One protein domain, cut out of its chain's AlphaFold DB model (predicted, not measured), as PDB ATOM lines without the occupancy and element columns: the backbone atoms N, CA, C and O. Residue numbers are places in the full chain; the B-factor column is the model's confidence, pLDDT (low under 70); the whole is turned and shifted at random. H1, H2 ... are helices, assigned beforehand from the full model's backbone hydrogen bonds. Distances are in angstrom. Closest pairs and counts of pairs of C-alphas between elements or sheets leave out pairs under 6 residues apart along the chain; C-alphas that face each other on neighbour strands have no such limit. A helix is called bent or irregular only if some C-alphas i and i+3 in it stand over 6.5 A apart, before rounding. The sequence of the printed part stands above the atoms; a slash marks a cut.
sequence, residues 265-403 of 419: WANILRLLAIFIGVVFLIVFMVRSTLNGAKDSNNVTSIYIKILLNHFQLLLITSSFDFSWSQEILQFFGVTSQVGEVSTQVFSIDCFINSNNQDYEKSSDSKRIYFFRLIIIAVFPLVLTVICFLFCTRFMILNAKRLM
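AT A GLANCE: This is residues 265 to 403 of the 419 residues of an uncharacterized protein of Stylonychia lemnae (UniProt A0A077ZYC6). This is a loose, open frame of helices: H1 and H2 make a V whose corner is near Thr 289 and Ser 301, and H3 and H4 bridge its open end, H3 folding back on H2 and H4 reaching the first part of H1. The long bent helix H5 runs past this frame, with H5a close to H4, H5b near H1, and residues 392 to 403 sticking out. The printed part has 139 residues with five named helices, H1 to H5 in chain order, and no named strand; the class is all helix. The whole is loose, with a radius of gyration of the C-alphas of 20.1 A, and only just elongated, spanning 64 by 42 by 25 A.

IN THESE COORDINATES: H1, residues 265 to 292, begins with C-alpha 265 at (127.831, 169.430, 127.238) and is 39.7 A long. H2, residues 300 to 318, is 27.4 A long and begins with C-alpha 300 at (127.902, 138.113, 147.084). H3 is residues 326 to 339, 19.7 A, and H4 is residues 342 to 354, 18.9 A. H5, residues 362 to 403, was assigned as one helix by its hydrogen bonds but is bent, C-alphas 377 and 380 being 6.8 A apart. Its arms are H5a, residues 362 to 377, 24.1 A, and H5b, residues 380 to 403, 34.3 A, which ends with C-alpha 403 at (97.646, 133.226, 137.407).

HOW THE PARTS SIT: H1 and H2 are close but not clearly touching; their closest C-alphas, of Thr 289 and Ser 301, are 7.4 A apart, and they run opposite ways at a steep tilt of 45 degrees. H2 and H3 touch as a helical hairpin at a steep tilt of 44 degrees, closest at the C-alphas of Phe 311 and Gly 339, 5.0 A apart. H3 and H4 are about perpendicular, at 76 degrees. H4 touches H1 through residues 267 to 274 of H1 alone, closest at the C-alphas of Asn 267 and Ser 347, 6.4 A apart; they run opposite ways at a tilt of 37 degrees, only just steep. H5a is close to H4 but not clearly touching, the C-alphas of Ile 352 and Ile 368 being 7.8 A apart. H5b and H1 are near each other, and H2 is apart from both H5a and H5b. Every O i to N i+4 pair is within hydrogen-bond range in H1, H2 and H5b, against 8 of 10 in H3, 8 of 9 in H4 and 10 of 12 in H5a.

THE WHOLE: The two C-alphas farthest apart, of Ser 323 and Met 403, are 64.7 A apart. The printed part has no cut and no long link; the link from H3 to H4 is tight. The mean pLDDT of the printed part is 73.2, with residues 290 to 298, 301, 334 to 348, 353 to 368 and 402 to 403 under 70.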
ATOM      1  N   TRP A 265     128.124 170.702 127.902       82.19
ATOM      2  CA  TRP A 265     127.831 169.430 127.238       82.19
ATOM      3  C   TRP A 265     128.574 168.252 127.885       82.19
ATOM      4  O   TRP A 265     127.992 167.182 128.064       82.19
ATOM      5  N   ALA A 266     129.835 168.452 128.284       83.69
ATOM      6  CA  ALA A 266     130.651 167.431 128.928       83.69
ATOM      7  C   ALA A 266     130.135 167.145 130.343       83.69
ATOM      8  O   ALA A 266     130.058 165.985 130.751       83.69
ATOM      9  N   ASN A 267     129.710 168.187 131.067       82.06
ATOM     10  CA  ASN A 267     129.094 168.030 132.381       82.06
ATOM     11  C   ASN A 267     127.750 167.288 132.292       82.06
ATOM     12  O   ASN A 267     127.512 166.354 133.054       82.06
ATOM     13  N   ILE A 268     126.894 167.635 131.321       83.12
ATOM     14  CA  ILE A 268     125.618 166.940 131.085       83.12
ATOM     15  C   ILE A 268     125.860 165.470 130.736       83.12
ATOM     16  O   ILE A 268     125.216 164.592 131.310       83.12
ATOM     17  N   LEU A 269     126.809 165.179 129.841       86.62
ATOM     18  CA  LEU A 269     127.156 163.805 129.471       86.62
ATOM     19  C   LEU A 269     127.667 163.014 130.681       86.62
ATOM     20  O   LEU A 269     127.240 161.879 130.893       86.62
ATOM     21  N   ARG A 270     128.524 163.622 131.511       82.31
ATOM     22  CA  ARG A 270     129.016 163.020 132.757       82.31
ATOM     23  C   ARG A 270     127.870 162.715 133.723       82.31
ATOM     24  O   ARG A 270     127.798 161.603 134.239       82.31
ATOM     25  N   LEU A 271     126.960 163.665 133.940       80.25
ATOM     26  CA  LEU A 271     125.792 163.487 134.807       80.25
ATOM     27  C   LEU A 271     124.850 162.390 134.284       80.25
ATOM     28  O   LEU A 271     124.398 161.553 135.066       80.25
ATOM     29  N   LEU A 272     124.605 162.334 132.970       85.06
ATOM     30  CA  LEU A 272     123.814 161.273 132.336       85.06
ATOM     31  C   LEU A 272     124.472 159.896 132.490       85.06
ATOM     32  O   LEU A 272     123.793 158.933 132.839       85.06
ATOM     33  N   ALA A 273     125.787 159.799 132.279       83.75
ATOM     34  CA  ALA A 273     126.531 158.552 132.448       83.75
ATOM     35  C   ALA A 273     126.466 158.044 133.898       83.75
ATOM     36  O   ALA A 273     126.209 156.860 134.123       83.75
ATOM     37  N   ILE A 274     126.624 158.942 134.877       79.62
ATOM     38  CA  ILE A 274     126.477 158.622 136.304       79.62
ATOM     39  C   ILE A 274     125.052 158.146 136.600       79.62
ATOM     40  O   ILE A 274     124.876 157.101 137.225       79.62
ATOM     41  N   PHE A 275     124.031 158.865 136.122       80.56
ATOM     42  CA  PHE A 275     122.629 158.500 136.338       80.56
ATOM     43  C   PHE A 275     122.303 157.105 135.784       80.56
ATOM     44  O   PHE A 275     121.745 156.270 136.495       80.56
ATOM     45  N   ILE A 276     122.708 156.820 134.541       85.31
ATOM     46  CA  ILE A 276     122.523 155.506 133.911       85.31
ATOM     47  C   ILE A 276     123.273 154.421 134.695       85.31
ATOM     48  O   ILE A 276     122.708 153.357 134.951       85.31
ATOM     49  N   GLY A 277     124.510 154.695 135.122       83.25
ATOM     50  CA  GLY A 277     125.310 153.779 135.935       83.25
ATOM     51  C   GLY A 277     124.640 153.432 137.266       83.25
ATOM     52  O   GLY A 277     124.547 152.257 137.619       83.25
ATOM     53  N   VAL A 278     124.095 154.428 137.971       77.19
ATOM     54  CA  VAL A 278     123.362 154.226 139.234       77.19
ATOM     55  C   VAL A 278     122.096 153.399 139.010       77.19
ATOM     56  O   VAL A 278     121.864 152.432 139.736       77.19
ATOM     57  N   VAL A 279     121.292 153.714 137.989       79.75
ATOM     58  CA  VAL A 279     120.085 152.933 137.658       79.75
ATOM     59  C   VAL A 279     120.446 151.487 137.315       79.75
ATOM     60  O   VAL A 279     119.803 150.560 137.810       79.75
ATOM     61  N   PHE A 280     121.497 151.276 136.520       83.50
ATOM     62  CA  PHE A 280     121.988 149.942 136.179       83.50
ATOM     63  C   PHE A 280     122.422 149.161 137.424       83.50
ATOM     64  O   PHE A 280     121.988 148.021 137.599       83.50
ATOM     65  N   LEU A 281     123.208 149.775 138.317       79.31
ATOM     66  CA  LEU A 281     123.634 149.159 139.576       79.31
ATOM     67  C   LEU A 281     122.443 148.800 140.469       79.31
ATOM     68  O   LEU A 281     122.404 147.692 141.000       79.31
ATOM     69  N   ILE A 282     121.444 149.679 140.591       76.44
ATOM     70  CA  ILE A 282     120.225 149.402 141.367       76.44
ATOM     71  C   ILE A 282     119.473 148.210 140.769       76.44
ATOM     72  O   ILE A 282     119.136 147.273 141.492       76.44
ATOM     73  N   VAL A 283     119.234 148.194 139.454       78.94
ATOM     74  CA  VAL A 283     118.543 147.079 138.783       78.94
ATOM     75  C   VAL A 283     119.330 145.776 138.933       78.94
ATOM     76  O   VAL A 283     118.733 144.730 139.203       78.94
ATOM     77  N   PHE A 284     120.656 145.826 138.793       80.44
ATOM     78  CA  PHE A 284     121.541 144.684 139.002       80.44
ATOM     79  C   PHE A 284     121.452 144.164 140.440       80.44
ATOM     80  O   PHE A 284     121.223 142.972 140.635       80.44
ATOM     81  N   MET A 285     121.540 145.040 141.445       72.56
ATOM     82  CA  MET A 285     121.407 144.661 142.853       72.56
ATOM     83  C   MET A 285     120.028 144.071 143.157       72.56
ATOM     84  O   MET A 285     119.948 143.036 143.818       72.56
ATOM     85  N   VAL A 286     118.946 144.669 142.648       75.56
ATOM     86  CA  VAL A 286     117.576 144.159 142.824       75.56
ATOM     87  C   VAL A 286     117.436 142.772 142.198       75.56
ATOM     88  O   VAL A 286     116.959 141.849 142.857       75.56
ATOM     89  N   ARG A 287     117.908 142.578 140.960       73.81
ATOM     90  CA  ARG A 287     117.882 141.266 140.289       73.81
ATOM     91  C   ARG A 287     118.747 140.236 140.999       73.81
ATOM     92  O   ARG A 287     118.293 139.115 141.201       73.81
ATOM     93  N   SER A 288     119.960 140.604 141.403       70.19
ATOM     94  CA  SER A 288     120.861 139.723 142.149       70.19
ATOM     95  C   SER A 288     120.256 139.319 143.492       70.19
ATOM     96  O   SER A 288     120.390 138.168 143.894       70.19
ATOM     97  N   THR A 289     119.557 140.233 144.168       71.56
ATOM     98  CA  THR A 289     118.874 139.955 145.440       71.56
ATOM     99  C   THR A 289     117.668 139.037 145.230       71.56
ATOM    100  O   THR A 289     117.520 138.049 145.942       71.56
ATOM    101  N   LEU A 290     116.836 139.298 144.214       68.75
ATOM    102  CA  LEU A 290     115.674 138.460 143.886       68.75
ATOM    103  C   LEU A 290     116.069 137.056 143.406       68.75
ATOM    104  O   LEU A 290     115.409 136.081 143.755       68.75
ATOM    105  N   ASN A 291     117.143 136.939 142.623       66.25
ATOM    106  CA  ASN A 291     117.669 135.647 142.183       66.25
ATOM    107  C   ASN A 291     118.383 134.914 143.326       66.25
ATOM    108  O   ASN A 291     118.238 133.705 143.441       66.25
ATOM    109  N   GLY A 292     119.080 135.635 144.210       60.91
ATOM    110  CA  GLY A 292     119.643 135.074 145.441       60.91
ATOM    111  C   GLY A 292     118.581 134.563 146.419       60.91
ATOM    112  O   GLY A 292     118.832 133.610 147.136       60.91
ATOM    113  N   ALA A 293     117.361 135.108 146.409       59.81
ATOM    114  CA  ALA A 293     116.253 134.555 147.195       59.81
ATOM    115  C   ALA A 293     115.741 133.196 146.669       59.81
ATOM    116  O   ALA A 293     115.052 132.484 147.396       59.81
ATOM    117  N   LYS A 294     116.063 132.826 145.419       59.56
ATOM    118  CA  LYS A 294     115.740 131.509 144.845       59.56
ATOM    119  C   LYS A 294     116.829 130.461 145.083       59.56
ATOM    120  O   LYS A 294     116.560 129.287 144.861       59.56
ATOM    121  N   ASP A 295     118.021 130.877 145.511       58.03
ATOM    122  CA  ASP A 295     119.209 130.028 145.578       58.03
ATOM    123  C   ASP A 295     119.968 130.293 146.888       58.03
ATOM    124  O   ASP A 295     120.533 131.366 147.094       58.03
ATOM    125  N   SER A 296     119.974 129.324 147.808       57.41
ATOM    126  CA  SER A 296     120.363 129.506 149.218       57.41
ATOM    127  C   SER A 296     121.841 129.855 149.469       57.41
ATOM    128  O   SER A 296     122.227 130.057 150.617       57.41
ATOM    129  N   ASN A 297     122.669 129.951 148.424       60.38
ATOM    130  CA  ASN A 297     124.126 130.107 148.522       60.38
ATOM    131  C   ASN A 297     124.663 131.470 148.036       60.38
ATOM    132  O   ASN A 297     125.877 131.645 147.921       60.38
ATOM    133  N   ASN A 298     123.812 132.460 147.734       61.38
ATOM    134  CA  ASN A 298     124.284 133.718 147.139       61.38
ATOM    135  C   ASN A 298     124.808 134.740 148.179       61.38
ATOM    136  O   ASN A 298     124.123 135.689 148.569       61.38
ATOM    137  N   VAL A 299     126.063 134.558 148.604       72.06
ATOM    138  CA  VAL A 299     126.780 135.381 149.607       72.06
ATOM    139  C   VAL A 299     127.352 136.704 149.069       72.06
ATOM    140  O   VAL A 299     127.800 137.551 149.842       72.06
ATOM    141  N   THR A 300     127.305 136.938 147.756       73.38
ATOM    142  CA  THR A 300     127.902 138.113 147.084       73.38
ATOM    143  C   THR A 300     127.400 139.446 147.650       73.38
ATOM    144  O   THR A 300     128.171 140.384 147.851       73.38
ATOM    145  N   SER A 301     126.105 139.527 147.976       69.50
ATOM    146  CA  SER A 301     125.502 140.739 148.549       69.50
ATOM    147  C   SER A 301     126.016 141.070 149.957       69.50
ATOM    148  O   SER A 301     126.016 142.236 150.347       69.50
ATOM    149  N   ILE A 302     126.476 140.063 150.710       77.25
ATOM    150  CA  ILE A 302     127.043 140.226 152.052       77.25
ATOM    151  C   ILE A 302     128.444 140.833 151.937       77.25
ATOM    152  O   ILE A 302     128.725 141.841 152.581       77.25
ATOM    153  N   TYR A 303     129.291 140.292 151.055       80.94
ATOM    154  CA  TYR A 303     130.646 140.808 150.834       80.94
ATOM    155  C   TYR A 303     130.658 142.257 150.337       80.94
ATOM    156  O   TYR A 303     131.430 143.065 150.849       80.94
ATOM    157  N   ILE A 304     129.765 142.617 149.407       75.69
ATOM    158  CA  ILE A 304     129.649 144.001 148.917       75.69
ATOM    159  C   ILE A 304     129.286 144.960 150.060       75.69
ATOM    160  O   ILE A 304     129.853 146.044 150.149       75.69
ATOM    161  N   LYS A 305     128.387 144.571 150.974       77.06
ATOM    162  CA  LYS A 305     128.015 145.406 152.130       77.06
ATOM    163  C   LYS A 305     129.176 145.608 153.104       77.06
ATOM    164  O   LYS A 305     129.366 146.723 153.578       77.06
ATOM    165  N   ILE A 306     129.951 144.557 153.378       85.06
ATOM    166  CA  ILE A 306     131.145 144.640 154.236       85.06
ATOM    167  C   ILE A 306     132.189 145.568 153.603       85.06
ATOM    168  O   ILE A 306     132.727 146.442 154.279       85.06
ATOM    169  N   LEU A 307     132.429 145.431 152.296       81.94
ATOM    170  CA  LEU A 307     133.366 146.281 151.562       81.94
ATOM    171  C   LEU A 307     132.932 147.757 151.559       81.94
ATOM    172  O   LEU A 307     133.745 148.642 151.814       81.94
ATOM    173  N   LEU A 308     131.647 148.031 151.319       75.88
ATOM    174  CA  LEU A 308     131.110 149.393 151.375       75.88
ATOM    175  C   LEU A 308     131.224 149.990 152.780       75.88
ATOM    176  O   LEU A 308     131.596 151.152 152.918       75.88
ATOM    177  N   ASN A 309     130.954 149.200 153.822       82.56
ATOM    178  CA  ASN A 309     131.131 149.641 155.202       82.56
ATOM    179  C   ASN A 309     132.601 149.976 155.515       82.56
ATOM    180  O   ASN A 309     132.869 150.973 156.182       82.56
ATOM    181  N   HIS A 310     133.548 149.204 154.976       84.88
ATOM    182  CA  HIS A 310     134.974 149.501 155.098       84.88
ATOM    183  C   HIS A 310     135.346 150.844 154.452       84.88
ATOM    184  O   HIS A 310     135.982 151.675 155.101       84.88
ATOM    185  N   PHE A 311     134.898 151.108 153.219       81.12
ATOM    186  CA  PHE A 311     135.152 152.398 152.565       81.12
ATOM    187  C   PHE A 311     134.487 153.574 153.291       81.12
ATOM    188  O   PHE A 311     135.089 154.638 153.406       81.12
ATOM    189  N   GLN A 312     133.285 153.382 153.843       78.56
ATOM    190  CA  GLN A 312     132.614 154.400 154.660       78.56
ATOM    191  C   GLN A 312     133.404 154.737 155.932       78.56
ATOM    192  O   GLN A 312     133.513 155.907 156.294       78.56
ATOM    193  N   LEU A 313     133.980 153.734 156.601       82.12
ATOM    194  CA  LEU A 313     134.809 153.957 157.787       82.12
ATOM    195  C   LEU A 313     136.104 154.708 157.440       82.12
ATOM    196  O   LEU A 313     136.482 155.639 158.153       82.12
ATOM    197  N   LEU A 314     136.762 154.339 156.336       82.00
ATOM    198  CA  LEU A 314     137.950 155.046 155.845       82.00
ATOM    199  C   LEU A 314     137.642 156.512 155.528       82.00
ATOM    200  O   LEU A 314     138.413 157.390 155.905       82.00
ATOM    201  N   LEU A 315     136.487 156.782 154.918       75.88
ATOM    202  CA  LEU A 315     136.050 158.141 154.623       75.88
ATOM    203  C   LEU A 315     135.895 158.991 155.893       75.88
ATOM    204  O   LEU A 315     136.445 160.087 155.967       75.88
ATOM    205  N   ILE A 316     135.186 158.480 156.904       80.00
ATOM    206  CA  ILE A 316     135.028 159.180 158.192       80.00
ATOM    207  C   ILE A 316     136.392 159.404 158.852       80.00
ATOM    208  O   ILE A 316     136.628 160.442 159.455       80.00
ATOM    209  N   THR A 317     137.311 158.451 158.713       82.69
ATOM    210  CA  THR A 317     138.667 158.595 159.259       82.69
ATOM    211  C   THR A 317     139.442 159.710 158.552       82.69
ATOM    212  O   THR A 317     140.169 160.456 159.205       82.69
ATOM    213  N   SER A 318     139.261 159.862 157.235       78.06
ATOM    214  CA  SER A 318     139.922 160.907 156.444       78.06
ATOM    215  C   SER A 318     139.417 162.324 156.733       78.06
ATOM    216  O   SER A 318     140.134 163.279 156.460       78.06
ATOM    217  N   SER A 319     138.217 162.482 157.311       74.62
ATOM    218  CA  SER A 319     137.665 163.803 157.637       74.62
ATOM    219  C   SER A 319     138.171 164.383 158.962       74.62
ATOM    220  O   SER A 319     137.859 165.531 159.282       74.62
ATOM    221  N   PHE A 320     138.947 163.622 159.741       82.50
ATOM    222  CA  PHE A 320     139.585 164.138 160.947       82.50
ATOM    223  C   PHE A 320     140.790 165.019 160.605       82.50
ATOM    224  O   PHE A 320     141.656 164.631 159.818       82.50
ATOM    225  N   ASP A 321     140.864 166.177 161.263       73.31
ATOM    226  CA  ASP A 321     141.893 167.205 161.077       73.31
ATOM    227  C   ASP A 321     143.222 166.821 161.759       73.31
ATOM    228  O   ASP A 321     143.670 167.432 162.731       73.31
ATOM    229  N   PHE A 322     143.827 165.728 161.290       82.00
ATOM    230  CA  PHE A 322     145.154 165.278 161.703       82.00
ATOM    231  C   PHE A 322     146.194 165.590 160.623       82.00
ATOM    232  O   PHE A 322     145.921 165.563 159.426       82.00
ATOM    233  N   SER A 323     147.434 165.837 161.049       81.06
ATOM    234  CA  SER A 323     148.583 166.048 160.160       81.06
ATOM    235  C   SER A 323     149.082 164.722 159.568       81.06
ATOM    236  O   SER A 323     150.149 164.228 159.933       81.06
ATOM    237  N   TRP A 324     148.283 164.111 158.692       84.19
ATOM    238  CA  TRP A 324     148.617 162.858 158.013       84.19
ATOM    239  C   TRP A 324     149.864 163.008 157.127       84.19
ATOM    240  O   TRP A 324     150.129 164.077 156.574       84.19
ATOM    241  N   SER A 325     150.626 161.924 156.956       89.44
ATOM    242  CA  SER A 325     151.723 161.903 155.984       89.44
ATOM    243  C   SER A 325     151.178 161.895 154.548       89.44
ATOM    244  O   SER A 325     150.028 161.517 154.302       89.44
ATOM    245  N   GLN A 326     152.001 162.304 153.580       82.44
ATOM    246  CA  GLN A 326     151.588 162.421 152.176       82.44
ATOM    247  C   GLN A 326     151.117 161.083 151.582       82.44
ATOM    248  O   GLN A 326     150.205 161.052 150.759       82.44
ATOM    249  N   GLU A 327     151.676 159.966 152.036       85.75
ATOM    250  CA  GLU A 327     151.333 158.618 151.575       85.75
ATOM    251  C   GLU A 327     149.921 158.217 152.022       85.75
ATOM    252  O   GLU A 327     149.158 157.630 151.252       85.75
ATOM    253  N   ILE A 328     149.547 158.579 153.252       84.50
ATOM    254  CA  ILE A 328     148.209 158.330 153.798       84.50
ATOM    255  C   ILE A 328     147.181 159.222 153.097       84.50
ATOM    256  O   ILE A 328     146.103 158.747 152.749       84.50
ATOM    257  N   LEU A 329     147.525 160.484 152.818       79.75
ATOM    258  CA  LEU A 329     146.659 161.393 152.059       79.75
ATOM    259  C   LEU A 329     146.399 160.881 150.637       79.75
ATOM    260  O   LEU A 329     145.263 160.922 150.169       79.75
ATOM    261  N   GLN A 330     147.412 160.327 149.963       80.44
ATOM    262  CA  GLN A 330     147.231 159.694 148.652       80.44
ATOM    263  C   GLN A 330     146.344 158.444 148.731       80.44
ATOM    264  O   GLN A 330     145.455 158.265 147.895       80.44
ATOM    265  N   PHE A 331     146.535 157.602 149.752       82.69
ATOM    266  CA  PHE A 331     145.677 156.441 149.992       82.69
ATOM    267  C   PHE A 331     144.218 156.852 150.256       82.69
ATOM    268  O   PHE A 331     143.289 156.282 149.669       82.69
ATOM    269  N   PHE A 332     144.001 157.883 151.077       79.00
ATOM    270  CA  PHE A 332     142.677 158.459 151.303       79.00
ATOM    271  C   PHE A 332     142.084 159.056 150.028       79.00
ATOM    272  O   PHE A 332     140.912 158.824 149.764       79.00
ATOM    273  N   GLY A 333     142.875 159.721 149.184       70.25
ATOM    274  CA  GLY A 333     142.402 160.307 147.927       70.25
ATOM    275  C   GLY A 333     141.853 159.290 146.920       70.25
ATOM    276  O   GLY A 333     140.914 159.593 146.188       70.25
ATOM    277  N   VAL A 334     142.398 158.069 146.884       69.50
ATOM    278  CA  VAL A 334     141.878 156.985 146.029       69.50
ATOM    279  C   VAL A 334     140.666 156.303 146.670       69.50
ATOM    280  O   VAL A 334     139.706 155.956 145.982       69.50
ATOM    281  N   THR A 335     140.687 156.111 147.990       66.94
ATOM    282  CA  THR A 335     139.609 155.415 148.714       66.94
ATOM    283  C   THR A 335     138.362 156.280 148.920       66.94
ATOM    284  O   THR A 335     137.248 155.753 148.873       66.94
ATOM    285  N   SER A 336     138.509 157.602 149.039       61.56
ATOM    286  CA  SER A 336     137.399 158.560 149.115       61.56
ATOM    287  C   SER A 336     136.582 158.594 147.822       61.56
ATOM    288  O   SER A 336     135.359 158.608 147.881       61.56
ATOM    289  N   GLN A 337     137.213 158.469 146.650       59.69
ATOM    290  CA  GLN A 337     136.506 158.436 145.359       59.69
ATOM    291  C   GLN A 337     135.567 157.228 145.203       59.69
ATOM    292  O   GLN A 337     134.576 157.311 144.480       59.69
ATOM    293  N   VAL A 338     135.870 156.110 145.873       58.06
ATOM    294  CA  VAL A 338     135.062 154.877 145.842       58.06
ATOM    295  C   VAL A 338     133.989 154.880 146.937       58.06
ATOM    296  O   VAL A 338     132.908 154.320 146.745       58.06
ATOM    297  N   GLY A 339     134.271 155.516 148.079       52.78
ATOM    298  CA  GLY A 339     133.347 155.641 149.210       52.78
ATOM    299  C   GLY A 339     132.368 156.819 149.119       52.78
ATOM    300  O   GLY A 339     131.303 156.766 149.738       52.78
ATOM    301  N   GLU A 340     132.690 157.869 148.357       57.84
ATOM    302  CA  GLU A 340     131.914 159.108 148.322       57.84
ATOM    303  C   GLU A 340     131.021 159.278 147.088       57.84
ATOM    304  O   GLU A 340     131.452 159.308 145.937       57.84
ATOM    305  N   VAL A 341     129.759 159.606 147.363       53.22
ATOM    306  CA  VAL A 341     128.827 160.234 146.410       53.22
ATOM    307  C   VAL A 341     129.208 161.715 146.140       53.22
ATOM    308  O   VAL A 341     128.674 162.342 145.228       53.22
ATOM    309  N   SER A 342     130.156 162.290 146.895       48.44
ATOM    310  CA  SER A 342     130.567 163.711 146.886       48.44
ATOM    311  C   SER A 342     131.067 164.214 145.520       48.44
ATOM    312  O   SER A 342     130.722 165.324 145.115       48.44
ATOM    313  N   THR A 343     131.799 163.398 144.752       51.47
ATOM    314  CA  THR A 343     132.329 163.777 143.425       51.47
ATOM    315  C   THR A 343     131.216 164.032 142.402       51.47
ATOM    316  O   THR A 343     131.395 164.775 141.431       51.47
ATOM    317  N   GLN A 344     130.030 163.464 142.639       51.81
ATOM    318  CA  GLN A 344     128.819 163.730 141.860       51.81
ATOM    319  C   GLN A 344     128.252 165.116 142.190       51.81
ATOM    320  O   GLN A 344     127.684 165.778 141.323       51.81
ATOM    321  N   VAL A 345     128.483 165.601 143.412       57.03
ATOM    322  CA  VAL A 345     128.035 166.916 143.872       57.03
ATOM    323  C   VAL A 345     128.829 168.046 143.216       57.03
ATOM    324  O   VAL A 345     128.217 169.033 142.825       57.03
ATOM    325  N   PHE A 346     130.128 167.863 142.946       56.69
ATOM    326  CA  PHE A 346     130.925 168.818 142.155       56.69
ATOM    327  C   PHE A 346     130.322 169.074 140.760       56.69
ATOM    328  O   PHE A 346     130.264 170.209 140.286       56.69
ATOM    329  N   SER A 347     129.829 168.015 140.108       64.75
ATOM    330  CA  SER A 347     129.211 168.097 138.773       64.75
ATOM    331  C   SER A 347     127.838 168.791 138.822       64.75
ATOM    332  O   SER A 347     127.467 169.514 137.895       64.75
ATOM    333  N   ILE A 348     127.105 168.628 139.931       69.50
ATOM    334  CA  ILE A 348     125.835 169.321 140.204       69.50
ATOM    335  C   ILE A 348     126.078 170.806 140.504       69.50
ATOM    336  O   ILE A 348     125.374 171.653 139.958       69.50
ATOM    337  N   ASP A 349     127.094 171.135 141.306       71.31
ATOM    338  CA  ASP A 349     127.481 172.516 141.618       71.31
ATOM    339  C   ASP A 349     127.824 173.290 140.334       71.31
ATOM    340  O   ASP A 349     127.317 174.391 140.121       71.31
ATOM    341  N   CYS A 350     128.593 172.680 139.424       76.50
ATOM    342  CA  CYS A 350     128.886 173.270 138.116       76.50
ATOM    343  C   CYS A 350     127.634 173.469 137.246       76.50
ATOM    344  O   CYS A 350     127.530 174.469 136.537       76.50
ATOM    345  N   PHE A 351     126.663 172.551 137.300       73.94
ATOM    346  CA  PHE A 351     125.410 172.685 136.549       73.94
ATOM    347  C   PHE A 351     124.517 173.810 137.096       73.94
ATOM    348  O   PHE A 351     123.904 174.542 136.324       73.94
ATOM    349  N   ILE A 352     124.460 173.980 138.419       71.00
ATOM    350  CA  ILE A 352     123.646 175.024 139.057       71.00
ATOM    351  C   ILE A 352     124.284 176.410 138.875       71.00
ATOM    352  O   ILE A 352     123.571 177.372 138.598       71.00
ATOM    353  N   ASN A 353     125.613 176.517 138.996       64.88
ATOM    354  CA  ASN A 353     126.334 177.793 138.887       64.88
ATOM    355  C   ASN A 353     126.317 178.356 137.449       64.88
ATOM    356  O   ASN A 353     126.279 179.562 137.254       64.88
ATOM    357  N   SER A 354     126.277 177.470 136.449       61.69
ATOM    358  CA  SER A 354     126.208 177.769 135.011       61.69
ATOM    359  C   SER A 354     125.021 178.642 134.580       61.69
ATOM    360  O   SER A 354     125.151 179.475 133.687       61.69
ATOM    361  N   ASN A 355     123.836 178.413 135.152       55.38
ATOM    362  CA  ASN A 355     122.586 178.934 134.580       55.38
ATOM    363  C   ASN A 355     122.195 180.329 135.081       55.38
ATOM    364  O   ASN A 355     121.257 180.920 134.552       55.38
ATOM    365  N   ASN A 356     122.888 180.860 136.086       55.06
ATOM    366  CA  ASN A 356     122.576 182.156 136.676       55.06
ATOM    367  C   ASN A 356     123.683 183.147 136.297       55.06
ATOM    368  O   ASN A 356     124.677 183.280 137.003       55.06
ATOM    369  N   GLN A 357     123.514 183.846 135.172       48.19
ATOM    370  CA  GLN A 357     124.462 184.865 134.696       48.19
ATOM    371  C   GLN A 357     124.505 186.142 135.569       48.19
ATOM    372  O   GLN A 357     125.397 186.965 135.391       48.19
ATOM    373  N   ASP A 358     123.619 186.286 136.562       49.28
ATOM    374  CA  ASP A 358     123.441 187.511 137.363       49.28
ATOM    375  C   ASP A 358     124.064 187.429 138.779       49.28
ATOM    376  O   ASP A 358     123.444 187.787 139.783       49.28
ATOM    377  N   TYR A 359     125.298 186.928 138.911       52.12
ATOM    378  CA  TYR A 359     125.960 186.749 140.216       52.12
ATOM    379  C   TYR A 359     126.795 187.951 140.670       52.12
ATOM    380  O   TYR A 359     128.023 187.882 140.693       52.12
ATOM    381  N   GLU A 360     126.146 189.008 141.163       48.31
ATOM    382  CA  GLU A 360     126.865 190.092 141.859       48.31
ATOM    383  C   GLU A 360     126.403 190.358 143.305       48.31
ATOM    384  O   GLU A 360     126.992 191.178 144.007       48.31
ATOM    385  N   LYS A 361     125.408 189.629 143.835       45.06
ATOM    386  CA  LYS A 361     124.949 189.817 145.227       45.06
ATOM    387  C   LYS A 361     125.183 188.598 146.118       45.06
ATOM    388  O   LYS A 361     124.677 187.506 145.885       45.06
ATOM    389  N   SER A 362     125.862 188.842 147.243       47.38
ATOM    390  CA  SER A 362     126.136 187.900 148.346       47.38
ATOM    391  C   SER A 362     124.892 187.218 148.944       47.38
ATOM    392  O   SER A 362     125.011 186.222 149.661       47.38
ATOM    393  N   SER A 363     123.690 187.726 148.653       49.03
ATOM    394  CA  SER A 363     122.434 187.098 149.058       49.03
ATOM    395  C   SER A 363     122.121 185.811 148.288       49.03
ATOM    396  O   SER A 363     121.419 184.955 148.829       49.03
ATOM    397  N   ASP A 364     122.608 185.662 147.055       53.81
ATOM    398  CA  ASP A 364     122.262 184.519 146.204       53.81
ATOM    399  C   ASP A 364     123.156 183.299 146.462       53.81
ATOM    400  O   ASP A 364     122.677 182.168 146.363       53.81
ATOM    401  N   SER A 365     124.390 183.490 146.946       55.91
ATOM    402  CA  SER A 365     125.268 182.390 147.387       55.91
ATOM    403  C   SER A 365     124.623 181.540 148.490       55.91
ATOM    404  O   SER A 365     124.706 180.311 148.475       55.91
ATOM    405  N   LYS A 366     123.896 182.181 149.420       58.78
ATOM    406  CA  LYS A 366     123.158 181.477 150.483       58.78
ATOM    407  C   LYS A 366     122.034 180.612 149.908       58.78
ATOM    408  O   LYS A 366     121.816 179.502 150.382       58.78
ATOM    409  N   ARG A 367     121.335 181.091 148.874       65.19
ATOM    410  CA  ARG A 367     120.191 180.390 148.262       65.19
ATOM    411  C   ARG A 367     120.613 179.106 147.549       65.19
ATOM    412  O   ARG A 367     119.940 178.093 147.711       65.19
ATOM    413  N   ILE A 368     121.740 179.121 146.838       67.88
ATOM    414  CA  ILE A 368     122.284 177.932 146.155       67.88
ATOM    415  C   ILE A 368     122.644 176.844 147.165       67.88
ATOM    416  O   ILE A 368     122.293 175.681 146.971       67.88
ATOM    417  N   TYR A 369     123.307 177.223 148.262       70.94
ATOM    418  CA  TYR A 369     123.680 176.284 149.317       70.94
ATOM    419  C   TYR A 369     122.450 175.572 149.902       70.94
ATOM    420  O   TYR A 369     122.424 174.344 149.989       70.94
ATOM    421  N   PHE A 370     121.391 176.320 150.233       77.12
ATOM    422  CA  PHE A 370     120.149 175.721 150.735       77.12
ATOM    423  C   PHE A 370     119.442 174.861 149.685       77.12
ATOM    424  O   PHE A 370     118.945 173.785 150.011       77.12
ATOM    425  N   PHE A 371     119.432 175.288 148.422       75.62
ATOM    426  CA  PHE A 371     118.852 174.509 147.330       75.62
ATOM    427  C   PHE A 371     119.569 173.162 147.136       75.62
ATOM    428  O   PHE A 371     118.917 172.123 147.027       75.62
ATOM    429  N   ARG A 372     120.907 173.152 147.201       73.62
ATOM    430  CA  ARG A 372     121.720 171.926 147.187       73.62
ATOM    431  C   ARG A 372     121.353 170.983 148.332       73.62
ATOM    432  O   ARG A 372     121.182 169.788 148.098       73.62
ATOM    433  N   LEU A 373     121.206 171.500 149.555       76.38
ATOM    434  CA  LEU A 373     120.814 170.683 150.710       76.38
ATOM    435  C   LEU A 373     119.433 170.045 150.526       76.38
ATOM    436  O   LEU A 373     119.255 168.875 150.860       76.38
ATOM    437  N   ILE A 374     118.477 170.779 149.949       82.56
ATOM    438  CA  ILE A 374     117.140 170.251 149.653       82.56
ATOM    439  C   ILE A 374     117.219 169.118 148.626       82.56
ATOM    440  O   ILE A 374     116.619 168.068 148.848       82.56
ATOM    441  N   ILE A 375     117.983 169.282 147.539       79.50
ATOM    442  CA  ILE A 375     118.156 168.221 146.530       79.50
ATOM    443  C   ILE A 375     118.735 166.958 147.172       79.50
ATOM    444  O   ILE A 375     118.183 165.874 146.986       79.50
ATOM    445  N   ILE A 376     119.808 167.096 147.957       77.38
ATOM    446  CA  ILE A 376     120.460 165.962 148.628       77.38
ATOM    447  C   ILE A 376     119.497 165.278 149.611       77.38
ATOM    448  O   ILE A 376     119.472 164.051 149.678       77.38
ATOM    449  N   ALA A 377     118.673 166.039 150.334       81.50
ATOM    450  CA  ALA A 377     117.704 165.489 151.282       81.50
ATOM    451  C   ALA A 377     116.525 164.769 150.597       81.50
ATOM    452  O   ALA A 377     116.053 163.743 151.088       81.50
ATOM    453  N   VAL A 378     116.046 165.282 149.460       85.19
ATOM    454  CA  VAL A 378     114.887 164.734 148.734       85.19
ATOM    455  C   VAL A 378     115.272 163.543 147.852       85.19
ATOM    456  O   VAL A 378     114.466 162.631 147.661       85.19
ATOM    457  N   PHE A 379     116.502 163.504 147.337       81.62
ATOM    458  CA  PHE A 379     116.949 162.486 146.385       81.62
ATOM    459  C   PHE A 379     116.770 161.030 146.876       81.62
ATOM    460  O   PHE A 379     116.180 160.235 146.137       81.62
ATOM    461  N   PRO A 380     117.146 160.654 148.119       81.94
ATOM    462  CA  PRO A 380     116.891 159.309 148.639       81.94
ATOM    463  C   PRO A 380     115.401 158.950 148.698       81.94
ATOM    464  O   PRO A 380     115.039 157.816 148.394       81.94
ATOM    465  N   LEU A 381     114.526 159.903 149.040       86.62
ATOM    466  CA  LEU A 381     113.074 159.682 149.095       86.62
ATOM    467  C   LEU A 381     112.491 159.427 147.703       86.62
ATOM    468  O   LEU A 381     111.626 158.574 147.523       86.62
ATOM    469  N   VAL A 382     112.989 160.134 146.691       85.44
ATOM    470  CA  VAL A 382     112.576 159.905 145.303       85.44
ATOM    471  C   VAL A 382     113.010 158.514 144.840       85.44
ATOM    472  O   VAL A 382     112.209 157.782 144.254       85.44
ATOM    473  N   LEU A 383     114.244 158.100 145.151       80.81
ATOM    474  CA  LEU A 383     114.739 156.767 144.801       80.81
ATOM    475  C   LEU A 383     113.949 155.639 145.483       80.81
ATOM    476  O   LEU A 383     113.673 154.623 144.838       80.81
ATOM    477  N   THR A 384     113.549 155.796 146.749       84.31
ATOM    478  CA  THR A 384     112.734 154.780 147.441       84.31
ATOM    479  C   THR A 384     111.345 154.654 146.825       84.31
ATOM    480  O   THR A 384     110.883 153.531 146.608       84.31
ATOM    481  N   VAL A 385     110.710 155.772 146.460       87.94
ATOM    482  CA  VAL A 385     109.419 155.773 145.753       87.94
ATOM    483  C   VAL A 385     109.543 155.081 144.394       87.94
ATOM    484  O   VAL A 385     108.735 154.207 144.082       87.94
ATOM    485  N   ILE A 386     110.577 155.394 143.604       84.56
ATOM    486  CA  ILE A 386     110.817 154.745 142.302       84.56
ATOM    487  C   ILE A 386     111.026 153.236 142.475       84.56
ATOM    488  O   ILE A 386     110.423 152.441 141.751       84.56
ATOM    489  N   CYS A 387     111.840 152.829 143.451       82.81
ATOM    490  CA  CYS A 387     112.092 151.420 143.739       82.81
ATOM    491  C   CYS A 387     110.805 150.687 144.153       82.81
ATOM    492  O   CYS A 387     110.517 149.604 143.643       82.81
ATOM    493  N   PHE A 388     109.979 151.297 145.008       84.81
ATOM    494  CA  PHE A 388     108.686 150.744 145.411       84.81
ATOM    495  C   PHE A 388     107.729 150.588 144.221       84.81
ATOM    496  O   PHE A 388     107.136 149.522 144.033       84.81
ATOM    497  N   LEU A 389     107.609 151.610 143.366       87.06
ATOM    498  CA  LEU A 389     106.779 151.558 142.158       87.06
ATOM    499  C   LEU A 389     107.264 150.482 141.175       87.06
ATOM    500  O   LEU A 389     106.453 149.752 140.604       87.06
ATOM    501  N   PHE A 390     108.580 150.336 141.008       84.25
ATOM    502  CA  PHE A 390     109.164 149.302 140.159       84.25
ATOM    503  C   PHE A 390     108.902 147.894 140.711       84.25
ATOM    504  O   PHE A 390     108.409 147.032 139.984       84.25
ATOM    505  N   CYS A 391     109.159 147.666 142.001       80.12
ATOM    506  CA  CYS A 391     108.931 146.381 142.662       80.12
ATOM    507  C   CYS A 391     107.452 145.984 142.664       80.12
ATOM    508  O   CYS A 391     107.131 144.840 142.349       80.12
ATOM    509  N   THR A 392     106.537 146.913 142.957       82.25
ATOM    510  CA  THR A 392     105.088 146.643 142.921       82.25
ATOM    511  C   THR A 392     104.618 146.306 141.510       82.25
ATOM    512  O   THR A 392     103.938 145.299 141.319       82.25
ATOM    513  N   ARG A 393     105.037 147.068 140.489       84.50
ATOM    514  CA  ARG A 393     104.729 146.753 139.083       84.50
ATOM    515  C   ARG A 393     105.298 145.405 138.658       84.50
ATOM    516  O   ARG A 393     104.585 144.626 138.031       84.50
ATOM    517  N   PHE A 394     106.541 145.106 139.022       80.75
ATOM    518  CA  PHE A 394     107.176 143.823 138.732       80.75
ATOM    519  C   PHE A 394     106.454 142.654 139.421       80.75
ATOM    520  O   PHE A 394     106.189 141.636 138.778       80.75
ATOM    521  N   MET A 395     106.065 142.806 140.693       76.88
ATOM    522  CA  MET A 395     105.276 141.803 141.415       76.88
ATOM    523  C   MET A 395     103.896 141.597 140.787       76.88
ATOM    524  O   MET A 395     103.507 140.452 140.577       76.88
ATOM    525  N   ILE A 396     103.189 142.666 140.407       80.88
ATOM    526  CA  ILE A 396     101.884 142.574 139.731       80.88
ATOM    527  C   ILE A 396     102.012 141.841 138.388       80.88
ATOM    528  O   ILE A 396     101.191 140.980 138.079       80.88
ATOM    529  N   LEU A 397     103.038 142.148 137.589       80.00
ATOM    530  CA  LEU A 397     103.270 141.483 136.302       80.00
ATOM    531  C   LEU A 397     103.598 139.994 136.471       80.00
ATOM    532  O   LEU A 397     103.087 139.168 135.715       80.00
ATOM    533  N   ASN A 398     104.401 139.632 137.474       73.38
ATOM    534  CA  ASN A 398     104.696 138.227 137.764       73.38
ATOM    535  C   ASN A 398     103.490 137.481 138.348       73.38
ATOM    536  O   ASN A 398     103.265 136.336 137.970       73.38
ATOM    537  N   ALA A 399     102.690 138.115 139.211       71.62
ATOM    538  CA  ALA A 399     101.455 137.533 139.731       71.62
ATOM    539  C   ALA A 399     100.445 137.271 138.603       71.62
ATOM    540  O   ALA A 399      99.886 136.180 138.533       71.62
ATOM    541  N   LYS A 400     100.281 138.219 137.665       75.00
ATOM    542  CA  LYS A 400      99.459 138.021 136.459       75.00
ATOM    543  C   LYS A 400      99.954 136.846 135.614       75.00
ATOM    544  O   LYS A 400      99.156 135.977 135.296       75.00
ATOM    545  N   ARG A 401     101.262 136.758 135.337       71.62
ATOM    546  CA  ARG A 401     101.851 135.616 134.605       71.62
ATOM    547  C   ARG A 401     101.669 134.276 135.323       71.62
ATOM    548  O   ARG A 401     101.538 133.247 134.671       71.62
ATOM    549  N   LEU A 402     101.710 134.257 136.658       68.31
ATOM    550  CA  LEU A 402     101.499 133.037 137.445       68.31
ATOM    551  C   LEU A 402     100.033 132.589 137.427       68.31
ATOM    552  O   LEU A 402      99.796 131.394 137.266       68.31
ATOM    553  N   MET A 403      99.080 133.522 137.533       65.38
ATOM    554  CA  MET A 403      97.646 133.226 137.407       65.38
ATOM    555  C   MET A 403      97.304 132.737 135.994       65.38
ATOM    556  O   MET A 403      96.722 131.671 135.851       65.38
TER     557      MET A 403